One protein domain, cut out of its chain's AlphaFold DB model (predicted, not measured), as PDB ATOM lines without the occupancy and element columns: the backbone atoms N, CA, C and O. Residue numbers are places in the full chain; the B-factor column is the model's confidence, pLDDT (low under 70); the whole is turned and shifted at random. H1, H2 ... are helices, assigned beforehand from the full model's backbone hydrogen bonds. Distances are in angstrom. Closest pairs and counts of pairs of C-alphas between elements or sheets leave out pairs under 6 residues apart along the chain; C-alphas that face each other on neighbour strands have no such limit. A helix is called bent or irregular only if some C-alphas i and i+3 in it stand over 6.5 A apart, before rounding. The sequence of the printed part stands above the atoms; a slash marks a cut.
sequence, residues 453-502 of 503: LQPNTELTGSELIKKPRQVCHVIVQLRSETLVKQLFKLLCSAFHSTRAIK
ATOM      1  N   LEU A 453     209.837 399.288 466.302       71.62
ATOM      2  CA  LEU A 453     210.296 400.652 466.023       71.62
ATOM      3  C   LEU A 453     211.283 401.168 467.080       71.62
ATOM      4  O   LEU A 453     211.951 402.174 466.849       71.62
ATOM      5  N   GLN A 454     211.372 400.505 468.233       75.31
ATOM      6  CA  GLN A 454     212.266 400.872 469.324       75.31
ATOM      7  C   GLN A 454     213.499 399.949 469.361       75.31
ATOM      8  O   GLN A 454     213.347 398.743 469.546       75.31
ATOM      9  N   PRO A 455     214.733 400.491 469.288       70.69
ATOM     10  CA  PRO A 455     215.958 399.683 469.215       70.69
ATOM     11  C   PRO A 455     216.163 398.723 470.398       70.69
ATOM     12  O   PRO A 455     216.770 397.670 470.253       70.69
ATOM     13  N   ASN A 456     215.655 399.085 471.578       68.81
ATOM     14  CA  ASN A 456     215.887 398.346 472.823       68.81
ATOM     15  C   ASN A 456     214.808 397.293 473.121       68.81
ATOM     16  O   ASN A 456     214.944 396.537 474.079       68.81
ATOM     17  N   THR A 457     213.715 397.271 472.355       71.31
ATOM     18  CA  THR A 457     212.580 396.353 472.553       71.31
ATOM     19  C   THR A 457     212.269 395.540 471.294       71.31
ATOM     20  O   THR A 457     211.251 394.841 471.243       71.31
ATOM     21  N   GLU A 458     213.166 395.588 470.301       79.38
ATOM     22  CA  GLU A 458     213.053 394.863 469.042       79.38
ATOM     23  C   GLU A 458     213.016 393.351 469.308       79.38
ATOM     24  O   GLU A 458     213.978 392.734 469.763       79.38
ATOM     25  N   LEU A 459     211.857 392.749 469.043       78.88
ATOM     26  CA  LEU A 459     211.671 391.302 469.130       78.88
ATOM     27  C   LEU A 459     212.502 390.616 468.049       78.88
ATOM     28  O   LEU A 459     212.444 390.988 466.876       78.88
ATOM     29  N   THR A 460     213.193 389.553 468.437       82.50
ATOM     30  CA  THR A 460     213.935 388.699 467.510       82.50
ATOM     31  C   THR A 460     212.988 387.951 466.569       82.50
ATOM     32  O   THR A 460     211.828 387.676 466.895       82.50
ATOM     33  N   GLY A 461     213.486 387.522 465.406       78.00
ATOM     34  CA  GLY A 461     212.686 386.733 464.463       78.00
ATOM     35  C   GLY A 461     212.090 385.457 465.078       78.00
ATOM     36  O   GLY A 461     210.946 385.111 464.792       78.00
ATOM     37  N   SER A 462     212.804 384.803 465.999       79.75
ATOM     38  CA  SER A 462     212.304 383.647 466.759       79.75
ATOM     39  C   SER A 462     211.107 383.970 467.658       79.75
ATOM     40  O   SER A 462     210.228 383.130 467.843       79.75
ATOM     41  N   GLU A 463     211.050 385.174 468.221       79.31
ATOM     42  CA  GLU A 463     209.938 385.623 469.063       79.31
ATOM     43  C   GLU A 463     208.742 386.075 468.225       79.31
ATOM     44  O   GLU A 463     207.595 385.828 468.601       79.31
ATOM     45  N   LEU A 464     208.999 386.670 467.057       79.62
ATOM     46  CA  LEU A 464     207.965 387.046 466.092       79.62
ATOM     47  C   LEU A 464     207.242 385.819 465.517       79.62
ATOM     48  O   LEU A 464     206.019 385.843 465.389       79.62
ATOM     49  N   ILE A 465     207.959 384.716 465.261       81.00
ATOM     50  CA  ILE A 465     207.363 383.446 464.799       81.00
ATOM     51  C   ILE A 465     206.350 382.889 465.810       81.00
ATOM     52  O   ILE A 465     205.354 382.288 465.413       81.00
ATOM     53  N   LYS A 466     206.546 383.130 467.114       79.12
ATOM     54  CA  LYS A 466     205.599 382.722 468.168       79.12
ATOM     55  C   LYS A 466     204.335 383.592 468.212       79.12
ATOM     56  O   LYS A 466     203.393 383.259 468.927       79.12
ATOM     57  N   LYS A 467     204.289 384.698 467.459       77.25
ATOM     58  CA  LYS A 467     203.183 385.672 467.424       77.25
ATOM     59  C   LYS A 467     202.630 385.891 465.998       77.25
ATOM     60  O   LYS A 467     202.472 387.038 465.569       77.25
ATOM     61  N   PRO A 468     202.298 384.827 465.236       74.12
ATOM     62  CA  PRO A 468     202.017 384.941 463.802       74.12
ATOM     63  C   PRO A 468     200.753 385.761 463.514       74.12
ATOM     64  O   PRO A 468     200.734 386.587 462.606       74.12
ATOM     65  N   ARG A 469     199.706 385.605 464.335       74.44
ATOM     66  CA  ARG A 469     198.440 386.341 464.173       74.44
ATOM     67  C   ARG A 469     198.629 387.847 464.365       74.44
ATOM     68  O   ARG A 469     198.042 388.635 463.629       74.44
ATOM     69  N   GLN A 470     199.454 388.243 465.332       76.25
ATOM     70  CA  GLN A 470     199.748 389.643 465.627       76.25
ATOM     71  C   GLN A 470     200.572 390.275 464.502       76.25
ATOM     72  O   GLN A 470     200.238 391.370 464.064       76.25
ATOM     73  N   VAL A 471     201.589 389.572 463.990       73.50
ATOM     74  CA  VAL A 471     202.415 390.040 462.862       73.50
ATOM     75  C   VAL A 471     201.573 390.222 461.598       73.50
ATOM     76  O   VAL A 471     201.640 391.273 460.965       73.50
ATOM     77  N   CYS A 472     200.714 389.255 461.258       75.50
ATOM     78  CA  CYS A 472     199.791 389.399 460.130       75.50
ATOM     79  C   CYS A 472     198.859 390.603 460.308       75.50
ATOM     80  O   CYS A 472     198.635 391.352 459.359       75.50
ATOM     81  N   HIS A 473     198.346 390.834 461.519       73.81
ATOM     82  CA  HIS A 473     197.530 392.016 461.785       73.81
ATOM     83  C   HIS A 473     198.305 393.322 461.648       73.81
ATOM     84  O   HIS A 473     197.766 394.252 461.057       73.81
ATOM     85  N   VAL A 474     199.553 393.391 462.119       74.38
ATOM     86  CA  VAL A 474     200.428 394.555 461.916       74.38
ATOM     87  C   VAL A 474     200.565 394.872 460.430       74.38
ATOM     88  O   VAL A 474     200.321 396.004 460.026       74.38
ATOM     89  N   ILE A 475     200.880 393.866 459.612       75.69
ATOM     90  CA  ILE A 475     201.067 394.024 458.163       75.69
ATOM     91  C   ILE A 475     199.786 394.549 457.497       75.69
ATOM     92  O   ILE A 475     199.840 395.485 456.701       75.69
ATOM     93  N   VAL A 476     198.630 393.973 457.841       77.50
ATOM     94  CA  VAL A 476     197.338 394.316 457.222       77.50
ATOM     95  C   VAL A 476     196.821 395.694 457.662       77.50
ATOM     96  O   VAL A 476     196.261 396.423 456.844       77.50
ATOM     97  N   GLN A 477     196.994 396.054 458.937       71.75
ATOM     98  CA  GLN A 477     196.402 397.258 459.538       71.75
ATOM     99  C   GLN A 477     197.267 398.509 459.364       71.75
ATOM    100  O   GLN A 477     196.756 399.559 458.991       71.75
ATOM    101  N   LEU A 478     198.575 398.417 459.619       69.50
ATOM    102  CA  LEU A 478     199.447 399.596 459.677       69.50
ATOM    103  C   LEU A 478     199.911 400.081 458.305       69.50
ATOM    104  O   LEU A 478     200.299 401.239 458.185       69.50
ATOM    105  N   ARG A 479     199.908 399.203 457.291       69.88
ATOM    106  CA  ARG A 479     200.310 399.493 455.898       69.88
ATOM    107  C   ARG A 479     201.659 400.227 455.743       69.88
ATOM    108  O   ARG A 479     201.925 400.812 454.699       69.88
ATOM    109  N   SER A 480     202.523 400.185 456.758       76.75
ATOM    110  CA  SER A 480     203.845 400.815 456.738       76.75
ATOM    111  C   SER A 480     204.840 399.912 456.021       76.75
ATOM    112  O   SER A 480     205.217 398.858 456.533       76.75
ATOM    113  N   GLU A 481     205.287 400.329 454.839       78.38
ATOM    114  CA  GLU A 481     206.223 399.555 454.022       78.38
ATOM    115  C   GLU A 481     207.559 399.309 454.748       78.38
ATOM    116  O   GLU A 481     208.131 398.220 454.673       78.38
ATOM    117  N   THR A 482     208.027 400.294 455.518       77.94
ATOM    118  CA  THR A 482     209.267 400.219 456.301       77.94
ATOM    119  C   THR A 482     209.179 399.163 457.400       77.94
ATOM    120  O   THR A 482     210.069 398.320 457.525       77.94
ATOM    121  N   LEU A 483     208.071 399.159 458.147       76.62
ATOM    122  CA  LEU A 483     207.832 398.207 459.232       76.62
ATOM    123  C   LEU A 483     207.681 396.776 458.695       76.62
ATOM    124  O   LEU A 483     208.209 395.828 459.272       76.62
ATOM    125  N   VAL A 484     206.995 396.621 457.556       79.81
ATOM    126  CA  VAL A 484     206.857 395.332 456.865       79.81
ATOM    127  C   VAL A 484     208.230 394.804 456.445       79.81
ATOM    128  O   VAL A 484     208.545 393.647 456.724       79.81
ATOM    129  N   LYS A 485     209.084 395.644 455.845       81.44
ATOM    130  CA  LYS A 485     210.452 395.255 455.465       81.44
ATOM    131  C   LYS A 485     211.291 394.831 456.673       81.44
ATOM    132  O   LYS A 485     211.982 393.817 456.585       81.44
ATOM    133  N   GLN A 486     211.214 395.549 457.797       79.88
ATOM    134  CA  GLN A 486     211.912 395.173 459.036       79.88
ATOM    135  C   GLN A 486     211.436 393.821 459.582       79.88
ATOM    136  O   GLN A 486     212.254 392.923 459.782       79.88
ATOM    137  N   LEU A 487     210.121 393.639 459.733       80.06
ATOM    138  CA  LEU A 487     209.525 392.396 460.233       80.06
ATOM    139  C   LEU A 487     209.922 391.187 459.378       80.06
ATOM    140  O   LEU A 487     210.351 390.161 459.907       80.06
ATOM    141  N   PHE A 488     209.823 391.304 458.051       82.06
ATOM    142  CA  PHE A 488     210.210 390.219 457.150       82.06
ATOM    143  C   PHE A 488     211.715 389.948 457.172       82.06
ATOM    144  O   PHE A 488     212.113 388.787 457.129       82.06
ATOM    145  N   LYS A 489     212.562 390.976 457.299       83.25
ATOM    146  CA  LYS A 489     214.016 390.794 457.412       83.25
ATOM    147  C   LYS A 489     214.388 389.971 458.649       83.25
ATOM    148  O   LYS A 489     215.213 389.064 458.544       83.25
ATOM    149  N   LEU A 490     213.752 390.242 459.788       81.31
ATOM    150  CA  LEU A 490     213.960 389.502 461.038       81.31
ATOM    151  C   LEU A 490     213.400 388.077 460.980       81.31
ATOM    152  O   LEU A 490     214.030 387.139 461.465       81.31
ATOM    153  N   LEU A 491     212.234 387.881 460.362       79.56
ATOM    154  CA  LEU A 491     211.680 386.541 460.162       79.56
ATOM    155  C   LEU A 491     212.590 385.701 459.255       79.56
ATOM    156  O   LEU A 491     212.933 384.573 459.604       79.56
ATOM    157  N   CYS A 492     213.045 386.261 458.130       80.94
ATOM    158  CA  CYS A 492     213.961 385.588 457.209       80.94
ATOM    159  C   CYS A 492     215.291 385.219 457.878       80.94
ATOM    160  O   CYS A 492     215.781 384.104 457.681       80.94
ATOM    161  N   SER A 493     215.858 386.101 458.710       76.81
ATOM    162  CA  SER A 493     217.099 385.799 459.432       76.81
ATOM    163  C   SER A 493     216.926 384.655 460.441       76.81
ATOM    164  O   SER A 493     217.800 383.791 460.529       76.81
ATOM    165  N   ALA A 494     215.779 384.564 461.123       75.56
ATOM    166  CA  ALA A 494     215.470 383.455 462.031       75.56
ATOM    167  C   ALA A 494     215.270 382.103 461.317       75.56
ATOM    168  O   ALA A 494     215.647 381.056 461.850       75.56
ATOM    169  N   PHE A 495     214.719 382.103 460.101       67.38
ATOM    170  CA  PHE A 495     214.609 380.890 459.278       67.38
ATOM    171  C   PHE A 495     215.963 380.425 458.717       67.38
ATOM    172  O   PHE A 495     216.167 379.231 458.481       67.38
ATOM    173  N   HIS A 496     216.903 381.344 458.492       63.81
ATOM    174  CA  HIS A 496     218.254 381.004 458.041       63.81
ATOM    175  C   HIS A 496     219.132 380.467 459.178       63.81
ATOM    176  O   HIS A 496     219.856 379.493 458.968       63.81
ATOM    177  N   SER A 497     219.009 381.006 460.393       57.44
ATOM    178  CA  SER A 497     219.737 380.501 461.565       57.44
ATOM    179  C   SER A 497     219.276 379.104 462.005       57.44
ATOM    180  O   SER A 497     220.102 378.274 462.377       57.44
ATOM    181  N   THR A 498     217.987 378.771 461.873       52.03
ATOM    182  CA  THR A 498     217.476 377.412 462.163       52.03
ATOM    183  C   THR A 498     217.876 376.363 461.123       52.03
ATOM    184  O   THR A 498     218.006 375.188 461.466       52.03
ATOM    185  N   ARG A 499     218.117 376.751 459.861       47.94
ATOM    186  CA  ARG A 499     218.669 375.846 458.833       47.94
ATOM    187  C   ARG A 499     220.161 375.563 459.021       47.94
ATOM    188  O   ARG A 499     220.600 374.484 458.639       47.94
ATOM    189  N   ALA A 500     220.916 376.486 459.615       46.03
ATOM    190  CA  ALA A 500     222.342 376.301 459.885       46.03
ATOM    191  C   ALA A 500     222.623 375.311 461.034       46.03
ATOM    192  O   ALA A 500     223.671 374.686 461.041       46.03
ATOM    193  N   ILE A 501     221.679 375.118 461.965       44.75
ATOM    194  CA  ILE A 501     221.814 374.193 463.113       44.75
ATOM    195  C   ILE A 501     221.452 372.735 462.740       44.75
ATOM    196  O   ILE A 501     221.723 371.808 463.495       44.75
ATOM    197  N   LYS A 502     220.846 372.505 461.566       36.66
ATOM    198  CA  LYS A 502     220.475 371.167 461.058       36.66
ATOM    199  C   LYS A 502     221.398 370.645 459.942       36.66
ATOM    200  O   LYS A 502     220.984 369.756 459.198       36.66
TER     201      LYS A 502
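AT A GLANCE: This is residues 453 to 502 of the 503 residues of the protein "GD10860" of Drosophila simulans (UniProt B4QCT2). One long helix, H3, makes the length of the model, and the shorter H2 folds back beside its first part, so that the two form a narrow V that comes together near the tight link between them. The very short helix H1 packs on H3 at residues 487 to 494, on the open side of the V, and a stretch with no named element, residues 453 to 460, leads into it. The printed part has 50 residues, with three named helices in the order H1, H2, H3 and no named strand; the class is all helix. The whole is only just compact, close to loose, with a radius of gyration of the C-alphas of 11.4 A, and its elongated outline spans 35 by 23 by 17 A.

IN THESE COORDINATES: H3, residues 481 to 500, is the longest helix, with 20 residues and 28.9 A from first to last C-alpha. It begins with C-alpha 481 at (206.223, 399.555, 454.022) and ends with C-alpha 500 at (222.342, 376.301, 459.885). H2, residues 468 to 478, measures 15.4 A from first to last C-alpha. H1, residues 461 to 465, measures 6.3 A and begins with C-alpha 461 at (212.686, 386.733, 464.463). No helix is bent or irregular.

HOW THE PARTS SIT: H3 touches H1 with residues 487 to 494 alone. The closest C-alphas of this pair are those of Gly 461 and Leu 491, 4.4 A apart, and the two centres are 8.6 A apart. H2 and H3 are close but not clearly touching, with 2 pairs of C-alphas within 8 A. Their closest C-alphas are those of Ile 475 and Val 484, 6.1 A apart, while their centres are 14.8 A apart. The two run opposite ways at a shallow tilt of 23 degrees. H1 and H2 are also close but not clearly touching, and their closest C-alphas, those of Leu 464 and Val 471, are 7.1 A apart. In H1, H2 and H3 every backbone O i to N i+4 pair is within hydrogen-bond range.

THE WHOLE: The two C-alphas farthest apart are those of Gln 477 and Lys 502, at 35.5 A. The first and last printed C-alphas, those of Leu 453 and Lys 502, are 31.6 A apart. The printed part has no cut. The links from H1 to H2 and from H2 to H3 are both tight, with 2 residues in each. The mean pLDDT of the printed part is 72.9. It is under 70 at residue 456, at residues 478 to 479, of which 478 belongs to H2, and at residues 495 to 502, of which 495 to 500 belong to H3.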